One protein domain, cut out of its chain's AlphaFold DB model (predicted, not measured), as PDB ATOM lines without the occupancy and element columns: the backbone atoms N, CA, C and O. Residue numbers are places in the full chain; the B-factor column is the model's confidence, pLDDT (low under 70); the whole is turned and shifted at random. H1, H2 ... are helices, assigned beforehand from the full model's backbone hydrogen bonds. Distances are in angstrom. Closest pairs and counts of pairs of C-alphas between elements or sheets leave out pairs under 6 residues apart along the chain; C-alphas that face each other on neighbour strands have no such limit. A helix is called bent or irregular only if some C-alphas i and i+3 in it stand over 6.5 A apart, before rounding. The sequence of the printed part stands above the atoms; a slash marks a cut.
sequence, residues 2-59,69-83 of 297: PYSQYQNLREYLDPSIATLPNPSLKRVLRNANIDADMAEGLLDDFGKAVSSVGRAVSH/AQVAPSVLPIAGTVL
ATOM      1  N   PRO A   2      37.691 -20.040  71.338       66.06
ATOM      2  CA  PRO A   2      37.710 -21.200  72.243       66.06
ATOM      3  C   PRO A   2      38.104 -20.890  73.703       66.06
ATOM      4  O   PRO A   2      38.238 -21.815  74.490       66.06
ATOM      5  N   TYR A   3      38.285 -19.619  74.081       74.06
ATOM      6  CA  TYR A   3      38.747 -19.203  75.417       74.06
ATOM      7  C   TYR A   3      37.674 -18.509  76.268       74.06
ATOM      8  O   TYR A   3      37.983 -18.003  77.339       74.06
ATOM      9  N   SER A   4      36.427 -18.425  75.795       82.12
ATOM     10  CA  SER A   4      35.379 -17.668  76.495       82.12
ATOM     11  C   SER A   4      34.706 -18.426  77.637       82.12
ATOM     12  O   SER A   4      34.018 -17.801  78.431       82.12
ATOM     13  N   GLN A   5      34.870 -19.746  77.724       85.75
ATOM     14  CA  GLN A   5      34.371 -20.513  78.868       85.75
ATOM     15  C   GLN A   5      35.395 -20.421  80.007       85.75
ATOM     16  O   GLN A   5      36.606 -20.484  79.754       85.75
ATOM     17  N   TYR A   6      34.905 -20.288  81.240       92.50
ATOM     18  CA  TYR A   6      35.707 -20.187  82.465       92.50
ATOM     19  C   TYR A   6      36.446 -18.850  82.639       92.50
ATOM     20  O   TYR A   6      37.590 -18.826  83.100       92.50
ATOM     21  N   GLN A   7      35.846 -17.733  82.212       91.19
ATOM     22  CA  GLN A   7      36.487 -16.419  82.352       91.19
ATOM     23  C   GLN A   7      36.678 -16.046  83.818       91.19
ATOM     24  O   GLN A   7      37.753 -15.553  84.167       91.19
ATOM     25  N   ASN A   8      35.680 -16.323  84.662       89.44
ATOM     26  CA  ASN A   8      35.775 -16.004  86.079       89.44
ATOM     27  C   ASN A   8      36.860 -16.866  86.716       89.44
ATOM     28  O   ASN A   8      37.786 -16.328  87.309       89.44
ATOM     29  N   LEU A   9      36.826 -18.183  86.502       89.75
ATOM     30  CA  LEU A   9      37.805 -19.121  87.049       89.75
ATOM     31  C   LEU A   9      39.255 -18.766  86.675       89.75
ATOM     32  O   LEU A   9      40.147 -18.797  87.524       89.75
ATOM     33  N   ARG A  10      39.502 -18.381  85.416       93.62
ATOM     34  CA  ARG A  10      40.840 -18.001  84.927       93.62
ATOM     35  C   ARG A  10      41.419 -16.777  85.638       93.62
ATOM     36  O   ARG A  10      42.638 -16.645  85.678       93.62
ATOM     37  N   GLU A  11      40.594 -15.910  86.226       89.75
ATOM     38  CA  GLU A  11      41.068 -14.763  87.014       89.75
ATOM     39  C   GLU A  11      41.769 -15.200  88.321       89.75
ATOM     40  O   GLU A  11      42.688 -14.521  88.805       89.75
ATOM     41  N   TYR A  12      41.362 -16.352  88.868       87.25
ATOM     42  CA  TYR A  12      41.819 -16.884  90.159       87.25
ATOM     43  C   TYR A  12      42.898 -17.966  90.036       87.25
ATOM     44  O   TYR A  12      43.544 -18.305  91.027       87.25
ATOM     45  N   LEU A  13      43.115 -18.501  88.835       91.38
ATOM     46  CA  LEU A  13      44.129 -19.520  88.580       91.38
ATOM     47  C   LEU A  13      45.516 -18.917  88.371       91.38
ATOM     48  O   LEU A  13      45.662 -17.761  87.963       91.38
ATOM     49  N   ASP A  14      46.548 -19.721  88.621       93.69
ATOM     50  CA  ASP A  14      47.911 -19.357  88.238       93.69
ATOM     51  C   ASP A  14      47.979 -19.001  86.735       93.69
ATOM     52  O   ASP A  14      47.378 -19.713  85.923       93.69
ATOM     53  N   PRO A  15      48.703 -17.936  86.321       92.50
ATOM     54  CA  PRO A  15      48.788 -17.529  84.916       92.50
ATOM     55  C   PRO A  15      49.209 -18.652  83.953       92.50
ATOM     56  O   PRO A  15      48.770 -18.675  82.797       92.50
ATOM     57  N   SER A  16      50.024 -19.606  84.414       93.62
ATOM     58  CA  SER A  16      50.434 -20.761  83.608       93.62
ATOM     59  C   SER A  16      49.280 -21.730  83.319       93.62
ATOM     60  O   SER A  16      49.209 -22.295  82.230       93.62
ATOM     61  N   ILE A  17      48.333 -21.872  84.250       93.06
ATOM     62  CA  ILE A  17      47.140 -22.720  84.114       93.06
ATOM     63  C   ILE A  17      46.028 -21.945  83.396       93.06
ATOM     64  O   ILE A  17      45.332 -22.482  82.531       93.06
ATOM     65  N   ALA A  18      45.898 -20.653  83.699       93.25
ATOM     66  CA  ALA A  18      44.882 -19.761  83.153       93.25
ATOM     67  C   ALA A  18      45.017 -19.512  81.642       93.25
ATOM     68  O   ALA A  18      44.077 -19.010  81.030       93.25
ATOM     69  N   THR A  19      46.144 -19.865  81.017       94.38
ATOM     70  CA  THR A  19      46.353 -19.774  79.559       94.38
ATOM     71  C   THR A  19      46.064 -21.086  78.821       94.38
ATOM     72  O   THR A  19      46.012 -21.101  77.589       94.38
ATOM     73  N   LEU A  20      45.808 -22.187  79.540       94.50
ATOM     74  CA  LEU A  20      45.555 -23.491  78.929       94.50
ATOM     75  C   LEU A  20      44.231 -23.512  78.137       94.50
ATOM     76  O   LEU A  20      43.242 -22.910  78.572       94.50
ATOM     77  N   PRO A  21      44.143 -24.252  77.014       94.94
ATOM     78  CA  PRO A  21      42.874 -24.482  76.318       94.94
ATOM     79  C   PRO A  21      41.835 -25.161  77.224       94.94
ATOM     80  O   PRO A  21      42.209 -25.990  78.055       94.94
ATOM     81  N   ASN A  22      40.535 -24.884  77.037       94.81
ATOM     82  CA  ASN A  22      39.453 -25.406  77.900       94.81
ATOM     83  C   ASN A  22      39.536 -26.922  78.185       94.81
ATOM     84  O   ASN A  22      39.409 -27.299  79.350       94.81
ATOM     85  N   PRO A  23      39.822 -27.808  77.202       94.31
ATOM     86  CA  PRO A  23      39.927 -29.244  77.478       94.31
ATOM     87  C   PRO A  23      41.094 -29.608  78.407       94.31
ATOM     88  O   PRO A  23      41.005 -30.565  79.173       94.31
ATOM     89  N   SER A  24      42.193 -28.851  78.341       94.88
ATOM     90  CA  SER A  24      43.363 -29.055  79.204       94.88
ATOM     91  C   SER A  24      43.106 -28.496  80.597       94.88
ATOM     92  O   SER A  24      43.391 -29.169  81.582       94.88
ATOM     93  N   LEU A  25      42.483 -27.317  80.676       94.06
ATOM     94  CA  LEU A  25      42.072 -26.709  81.937       94.06
ATOM     95  C   LEU A  25      41.131 -27.633  82.725       94.06
ATOM     96  O   LEU A  25      41.405 -27.947  83.881       94.06
ATOM     97  N   LYS A  26      40.085 -28.159  82.074       95.06
ATOM     98  CA  LYS A  26      39.135 -29.100  82.690       95.06
ATOM     99  C   LYS A  26      39.821 -30.370  83.198       95.06
ATOM    100  O   LYS A  26      39.446 -30.891  84.241       95.06
ATOM    101  N   ARG A  27      40.850 -30.857  82.495       95.50
ATOM    102  CA  ARG A  27      41.637 -32.023  82.925       95.50
ATOM    103  C   ARG A  27      42.473 -31.726  84.169       95.50
ATOM    104  O   ARG A  27      42.485 -32.537  85.084       95.50
ATOM    105  N   VAL A  28      43.146 -30.576  84.207       93.81
ATOM    106  CA  VAL A  28      43.953 -30.157  85.365       93.81
ATOM    107  C   VAL A  28      43.075 -29.982  86.605       93.81
ATOM    108  O   VAL A  28      43.421 -30.499  87.662       93.81
ATOM    109  N   LEU A  29      41.918 -29.333  86.465       92.19
ATOM    110  CA  LEU A  29      40.972 -29.135  87.570       92.19
ATOM    111  C   LEU A  29      40.370 -30.456  88.048       92.19
ATOM    112  O   LEU A  29      40.367 -30.728  89.245       92.19
ATOM    113  N   ARG A  30      39.971 -31.334  87.121       93.12
ATOM    114  CA  ARG A  30      39.478 -32.676  87.457       93.12
ATOM    115  C   ARG A  30      40.519 -33.502  88.213       93.12
ATOM    116  O   ARG A  30      40.159 -34.215  89.140       93.12
ATOM    117  N   ASN A  31      41.801 -33.386  87.861       91.56
ATOM    118  CA  ASN A  31      42.880 -34.061  88.591       91.56
ATOM    119  C   ASN A  31      43.041 -33.542  90.029       91.56
ATOM    120  O   ASN A  31      43.562 -34.262  90.874       91.56
ATOM    121  N   ALA A  32      42.592 -32.318  90.306       84.62
ATOM    122  CA  ALA A  32      42.506 -31.747  91.647       84.62
ATOM    123  C   ALA A  32      41.114 -31.916  92.285       84.62
ATOM    124  O   ALA A  32      40.817 -31.255  93.273       84.62
ATOM    125  N   ASN A  33      40.269 -32.795  91.730       87.88
ATOM    126  CA  ASN A  33      38.900 -33.044  92.182       87.88
ATOM    127  C   ASN A  33      37.982 -31.803  92.143       87.88
ATOM    128  O   ASN A  33      37.059 -31.677  92.942       87.88
ATOM    129  N   ILE A  34      38.238 -30.875  91.214       89.31
ATOM    130  CA  ILE A  34      37.442 -29.661  91.008       89.31
ATOM    131  C   ILE A  34      36.694 -29.778  89.678       89.31
ATOM    132  O   ILE A  34      37.309 -29.874  88.610       89.31
ATOM    133  N   ASP A  35      35.363 -29.738  89.727       92.69
ATOM    134  CA  ASP A  35      34.549 -29.603  88.521       92.69
ATOM    135  C   ASP A  35      34.576 -28.145  88.036       92.69
ATOM    136  O   ASP A  35      34.161 -27.220  88.736       92.69
ATOM    137  N   ALA A  36      35.106 -27.934  86.830       91.75
ATOM    138  CA  ALA A  36      35.279 -26.609  86.243       91.75
ATOM    139  C   ALA A  36      33.947 -25.893  85.964       91.75
ATOM    140  O   ALA A  36      33.884 -24.670  86.073       91.75
ATOM    141  N   ASP A  37      32.906 -26.645  85.593       91.94
ATOM    142  CA  ASP A  37      31.588 -26.094  85.279       91.94
ATOM    143  C   ASP A  37      30.898 -25.641  86.574       91.94
ATOM    144  O   ASP A  37      30.379 -24.526  86.645       91.94
ATOM    145  N   MET A  38      31.004 -26.452  87.632       87.25
ATOM    146  CA  MET A  38      30.507 -26.106  88.967       87.25
ATOM    147  C   MET A  38      31.242 -24.897  89.565       87.25
ATOM    148  O   MET A  38      30.610 -23.980  90.086       87.25
ATOM    149  N   ALA A  39      32.575 -24.867  89.471       86.56
ATOM    150  CA  ALA A  39      33.379 -23.781  90.024       86.56
ATOM    151  C   ALA A  39      33.134 -22.439  89.307       86.56
ATOM    152  O   ALA A  39      33.105 -21.395  89.957       86.56
ATOM    153  N   GLU A  40      32.918 -22.447  87.988       89.94
ATOM    154  CA  GLU A  40      32.529 -21.238  87.249       89.94
ATOM    155  C   GLU A  40      31.130 -20.758  87.644       89.94
ATOM    156  O   GLU A  40      30.952 -19.557  87.852       89.94
ATOM    157  N   GLY A  41      30.168 -21.679  87.790       88.06
ATOM    158  CA  GLY A  41      28.816 -21.364  88.258       88.06
ATOM    159  C   GLY A  41      28.829 -20.698  89.633       88.06
ATOM    160  O   GLY A  41      28.298 -19.601  89.790       88.06
ATOM    161  N   LEU A  42      29.552 -21.286  90.592       84.50
ATOM    162  CA  LEU A  42      29.762 -20.705  91.921       84.50
ATOM    163  C   LEU A  42      30.327 -19.280  91.851       84.50
ATOM    164  O   LEU A  42      29.842 -18.386  92.542       84.50
ATOM    165  N   LEU A  43      31.387 -19.065  91.066       85.81
ATOM    166  CA  LEU A  43      32.044 -17.758  90.987       85.81
ATOM    167  C   LEU A  43      31.148 -16.706  90.325       85.81
ATOM    168  O   LEU A  43      31.166 -15.546  90.745       85.81
ATOM    169  N   ASP A  44      30.367 -17.099  89.321       88.00
ATOM    170  CA  ASP A  44      29.393 -16.227  88.669       88.00
ATOM    171  C   ASP A  44      28.255 -15.851  89.628       88.00
ATOM    172  O   ASP A  44      27.945 -14.668  89.796       88.00
ATOM    173  N   ASP A  45      27.697 -16.829  90.343       85.69
ATOM    174  CA  ASP A  45      26.647 -16.608  91.338       85.69
ATOM    175  C   ASP A  45      27.144 -15.761  92.509       85.69
ATOM    176  O   ASP A  45      26.469 -14.818  92.932       85.69
ATOM    177  N   PHE A  46      28.368 -16.002  92.976       80.81
ATOM    178  CA  PHE A  46      29.008 -15.172  93.991       80.81
ATOM    179  C   PHE A  46      29.227 -13.738  93.491       80.81
ATOM    180  O   PHE A  46      28.905 -12.773  94.191       80.81
ATOM    181  N   GLY A  47      29.728 -13.567  92.264       82.69
ATOM    182  CA  GLY A  47      29.910 -12.256  91.640       82.69
ATOM    183  C   GLY A  47      28.591 -11.490  91.522       82.69
ATOM    184  O   GLY A  47      28.511 -10.308  91.884       82.69
ATOM    185  N   LYS A  48      27.524 -12.173  91.097       86.94
ATOM    186  CA  LYS A  48      26.162 -11.633  91.048       86.94
ATOM    187  C   LYS A  48      25.666 -11.253  92.438       86.94
ATOM    188  O   LYS A  48      25.236 -10.109  92.605       86.94
ATOM    189  N   ALA A  49      25.795 -12.135  93.428       78.19
ATOM    190  CA  ALA A  49      25.379 -11.899  94.808       78.19
ATOM    191  C   ALA A  49      26.079 -10.668  95.400       78.19
ATOM    192  O   ALA A  49      25.406  -9.726  95.821       78.19
ATOM    193  N   VAL A  50      27.410 -10.591  95.322       75.00
ATOM    194  CA  VAL A  50      28.180  -9.432  95.803       75.00
ATOM    195  C   VAL A  50      27.782  -8.152  95.063       75.00
ATOM    196  O   VAL A  50      27.590  -7.107  95.688       75.00
ATOM    197  N   SER A  51      27.588  -8.214  93.741       77.75
ATOM    198  CA  SER A  51      27.155  -7.046  92.961       77.75
ATOM    199  C   SER A  51      25.731  -6.591  93.303       77.75
ATOM    200  O   SER A  51      25.422  -5.401  93.201       77.75
ATOM    201  N   SER A  52      24.859  -7.525  93.695       78.81
ATOM    202  CA  SER A  52      23.485  -7.243  94.106       78.81
ATOM    203  C   SER A  52      23.451  -6.588  95.487       78.81
ATOM    204  O   SER A  52      22.773  -5.577  95.657       78.81
ATOM    205  N   VAL A  53      24.281  -7.063  96.425       68.00
ATOM    206  CA  VAL A  53      24.474  -6.442  97.742       68.00
ATOM    207  C   VAL A  53      25.029  -5.034  97.592       68.00
ATOM    208  O   VAL A  53      24.494  -4.101  98.183       68.00
ATOM    209  N   GLY A  54      26.051  -4.850  96.752       65.31
ATOM    210  CA  GLY A  54      26.630  -3.530  96.502       65.31
ATOM    211  C   GLY A  54      25.599  -2.524  95.980       65.31
ATOM    212  O   GLY A  54      25.549  -1.394  96.463       65.31
ATOM    213  N   ARG A  55      24.729  -2.954  95.055       74.12
ATOM    214  CA  ARG A  55      23.643  -2.126  94.502       74.12
ATOM    215  C   ARG A  55      22.500  -1.878  95.493       74.12
ATOM    216  O   ARG A  55      21.916  -0.797  95.489       74.12
ATOM    217  N   ALA A  56      22.182  -2.851  96.347       59.78
ATOM    218  CA  ALA A  56      21.156  -2.712  97.380       59.78
ATOM    219  C   ALA A  56      21.598  -1.743  98.490       59.78
ATOM    220  O   ALA A  56      20.838  -0.858  98.886       59.78
ATOM    221  N   VAL A  57      22.853  -1.847  98.931       54.53
ATOM    222  CA  VAL A  57      23.439  -0.961  99.948       54.53
ATOM    223  C   VAL A  57      23.593   0.472  99.424       54.53
ATOM    224  O   VAL A  57      23.418   1.415 100.192       54.53
ATOM    225  N   SER A  58      23.845   0.672  98.124       54.81
ATOM    226  CA  SER A  58      23.965   2.020  97.550       54.81
ATOM    227  C   SER A  58      22.636   2.776  97.416       54.81
ATOM    228  O   SER A  58      22.665   3.986  97.196       54.81
ATOM    229  N   HIS A  59      21.481   2.107  97.546       52.44
ATOM    230  CA  HIS A  59      20.169   2.732  97.325       52.44
ATOM    231  C   HIS A  59      19.175   2.656  98.494       52.44
ATOM    232  O   HIS A  59      18.160   3.349  98.438       52.44
ATOM    233  N   ALA A  69      17.832 -13.570 105.923       44.50
ATOM    234  CA  ALA A  69      16.774 -14.571 105.794       44.50
ATOM    235  C   ALA A  69      16.609 -15.113 104.361       44.50
ATOM    236  O   ALA A  69      16.054 -16.190 104.181       44.50
ATOM    237  N   GLN A  70      17.074 -14.381 103.344       46.41
ATOM    238  CA  GLN A  70      16.817 -14.708 101.937       46.41
ATOM    239  C   GLN A  70      18.008 -15.378 101.235       46.41
ATOM    240  O   GLN A  70      17.826 -16.013 100.204       46.41
ATOM    241  N   VAL A  71      19.219 -15.254 101.789       40.00
ATOM    242  CA  VAL A  71      20.458 -15.783 101.184       40.00
ATOM    243  C   VAL A  71      20.986 -17.032 101.901       40.00
ATOM    244  O   VAL A  71      21.805 -17.757 101.343       40.00
ATOM    245  N   ALA A  72      20.474 -17.335 103.099       36.06
ATOM    246  CA  ALA A  72      20.847 -18.526 103.861       36.06
ATOM    247  C   ALA A  72      20.703 -19.859 103.085       36.06
ATOM    248  O   ALA A  72      21.629 -20.658 103.169       36.06
ATOM    249  N   PRO A  73      19.653 -20.110 102.274       45.28
ATOM    250  CA  PRO A  73      19.485 -21.425 101.641       45.28
ATOM    251  C   PRO A  73      20.445 -21.701 100.472       45.28
ATOM    252  O   PRO A  73      20.715 -22.854 100.162       45.28
ATOM    253  N   SER A  74      20.965 -20.668  99.801       41.38
ATOM    254  CA  SER A  74      21.648 -20.828  98.501       41.38
ATOM    255  C   SER A  74      23.178 -20.829  98.573       41.38
ATOM    256  O   SER A  74      23.832 -21.110  97.575       41.38
ATOM    257  N   VAL A  75      23.764 -20.495  99.728       34.94
ATOM    258  CA  VAL A  75      25.229 -20.387  99.905       34.94
ATOM    259  C   VAL A  75      25.798 -21.538 100.748       34.94
ATOM    260  O   VAL A  75      27.000 -21.793 100.708       34.94
ATOM    261  N   LEU A  76      24.940 -22.271 101.465       36.41
ATOM    262  CA  LEU A  76      25.331 -23.370 102.353       36.41
ATOM    263  C   LEU A  76      26.026 -24.551 101.642       36.41
ATOM    264  O   LEU A  76      27.081 -24.957 102.123       36.41
ATOM    265  N   PRO A  77      25.577 -25.046 100.468       41.31
ATOM    266  CA  PRO A  77      26.156 -26.269  99.893       41.31
ATOM    267  C   PRO A  77      27.604 -26.116  99.398       41.31
ATOM    268  O   PRO A  77      28.329 -27.096  99.256       41.31
ATOM    269  N   ILE A  78      28.045 -24.887  99.107       40.34
ATOM    270  CA  ILE A  78      29.297 -24.652  98.371       40.34
ATOM    271  C   ILE A  78      30.453 -24.221  99.294       40.34
ATOM    272  O   ILE A  78      31.627 -24.324  98.933       40.34
ATOM    273  N   ALA A  79      30.154 -23.813 100.530       36.00
ATOM    274  CA  ALA A  79      31.177 -23.576 101.549       36.00
ATOM    275  C   ALA A  79      31.802 -24.890 102.075       36.00
ATOM    276  O   ALA A  79      32.981 -24.894 102.443       36.00
ATOM    277  N   GLY A  80      31.058 -26.006 102.051       38.47
ATOM    278  CA  GLY A  80      31.469 -27.289 102.638       38.47
ATOM    279  C   GLY A  80      32.631 -27.992 101.923       38.47
ATOM    280  O   GLY A  80      33.550 -28.501 102.565       38.47
ATOM    281  N   THR A  81      32.685 -27.956 100.589       40.97
ATOM    282  CA  THR A  81      33.702 -28.701  99.813       40.97
ATOM    283  C   THR A  81      35.092 -28.052  99.840       40.97
ATOM    284  O   THR A  81      36.111 -28.732  99.704       40.97
ATOM    285  N   VAL A  82      35.151 -26.735 100.050       39.44
ATOM    286  CA  VAL A  82      36.397 -25.953 100.054       39.44
ATOM    287  C   VAL A  82      37.013 -25.839 101.453       39.44
ATOM    288  O   VAL A  82      38.237 -25.865 101.589       39.44
ATOM    289  N   LEU A  83      36.196 -25.750 102.507       36.84
ATOM    290  CA  LEU A  83      36.695 -25.691 103.887       36.84
ATOM    291  C   LEU A  83      37.038 -27.072 104.469       36.84
ATOM    292  O   LEU A  83      37.912 -27.147 105.332       36.84
TER     293      LEU A  83
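What this domain is: This is residues 2 to 59 and 69 to 83 of the 297 residues of an uncharacterized protein of Granulicella sp. GAS466 (UniProt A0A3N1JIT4). One long helix, H4, runs out as an arm from a small head of three short helices, of which H1 packs across its residues 36 to 44, H3 meets it at a corner at residue 36, and H2 meets H1 at a corner away from H4; the far end, residues 50 to 59, of which 50 to 57 belong to H4, sticks out free. A last helix, H5, poorly formed, runs loosely back over H4 the opposite way. The printed part has 73 residues with five named helices, H1 to H5 in chain order, and no named strand; the class is all helix. The whole is loose, with a radius of gyration of the C-alphas of 14.5 A, and elongated, spanning 42 by 25 by 18 A.

Where its parts are: H4, residues 36 to 57, is 31.4 A long, from C-alpha 36 at (35.279, -26.609, 86.243) to C-alpha 57 at (23.439, -0.961, 99.948). H1 is residues 7 to 12, 9.5 A; H2 is residues 15 to 18, 4.8 A; H3 is residues 22 to 31, 14.2 A. H5, residues 69 to 83, is 22.9 A long and ends at C-alpha 83 at (36.695, -25.691, 103.887); it is irregular, with C-alphas 70 and 73 7.2 A apart.

How they stand to each other: H4 touches H1 with residues 36 to 44 alone, about perpendicular at 89 degrees; their closest C-alphas, of Leu 9 and Glu 40, are 5.7 A apart. H3 and H4 only just touch, only at the corner, with 3 pairs of C-alphas within 8 A, the closest being Lys 26 and Ala 36 at 5.8 A. H1 and H2 also only just touch, only at the corner, with 3 such pairs, the closest being Arg 10 and Ala 18 at 4.8 A. H5 is close to H4 but not clearly touching, at a steep tilt of 38 degrees, opposite ways; the closest C-alphas, of Leu 42 and Ile 78, are 7.6 A apart. H3 and H5 are apart. In H3 and H4 every O i to N i+4 pair is within hydrogen-bond range, against 0 of 2 in H1 and 1 of 11 in H5, where O i to N i+3 pairs within range are 2 of 3 and 1 of 12; H2 is too short for an i+4 pair.

The domain as a whole: The two C-alphas farthest apart, of Asn 31 and His 59, are 44.1 A apart. Residues 60 to 68 are not printed, and C-alphas 59 and 69 are 19.6 A apart across this cut. The links H1 to H2, H2 to H3 and H3 to H4 are tight. Mean pLDDT of the printed part is 75.9; 22 residues are under 70, among them residues 69 to 83.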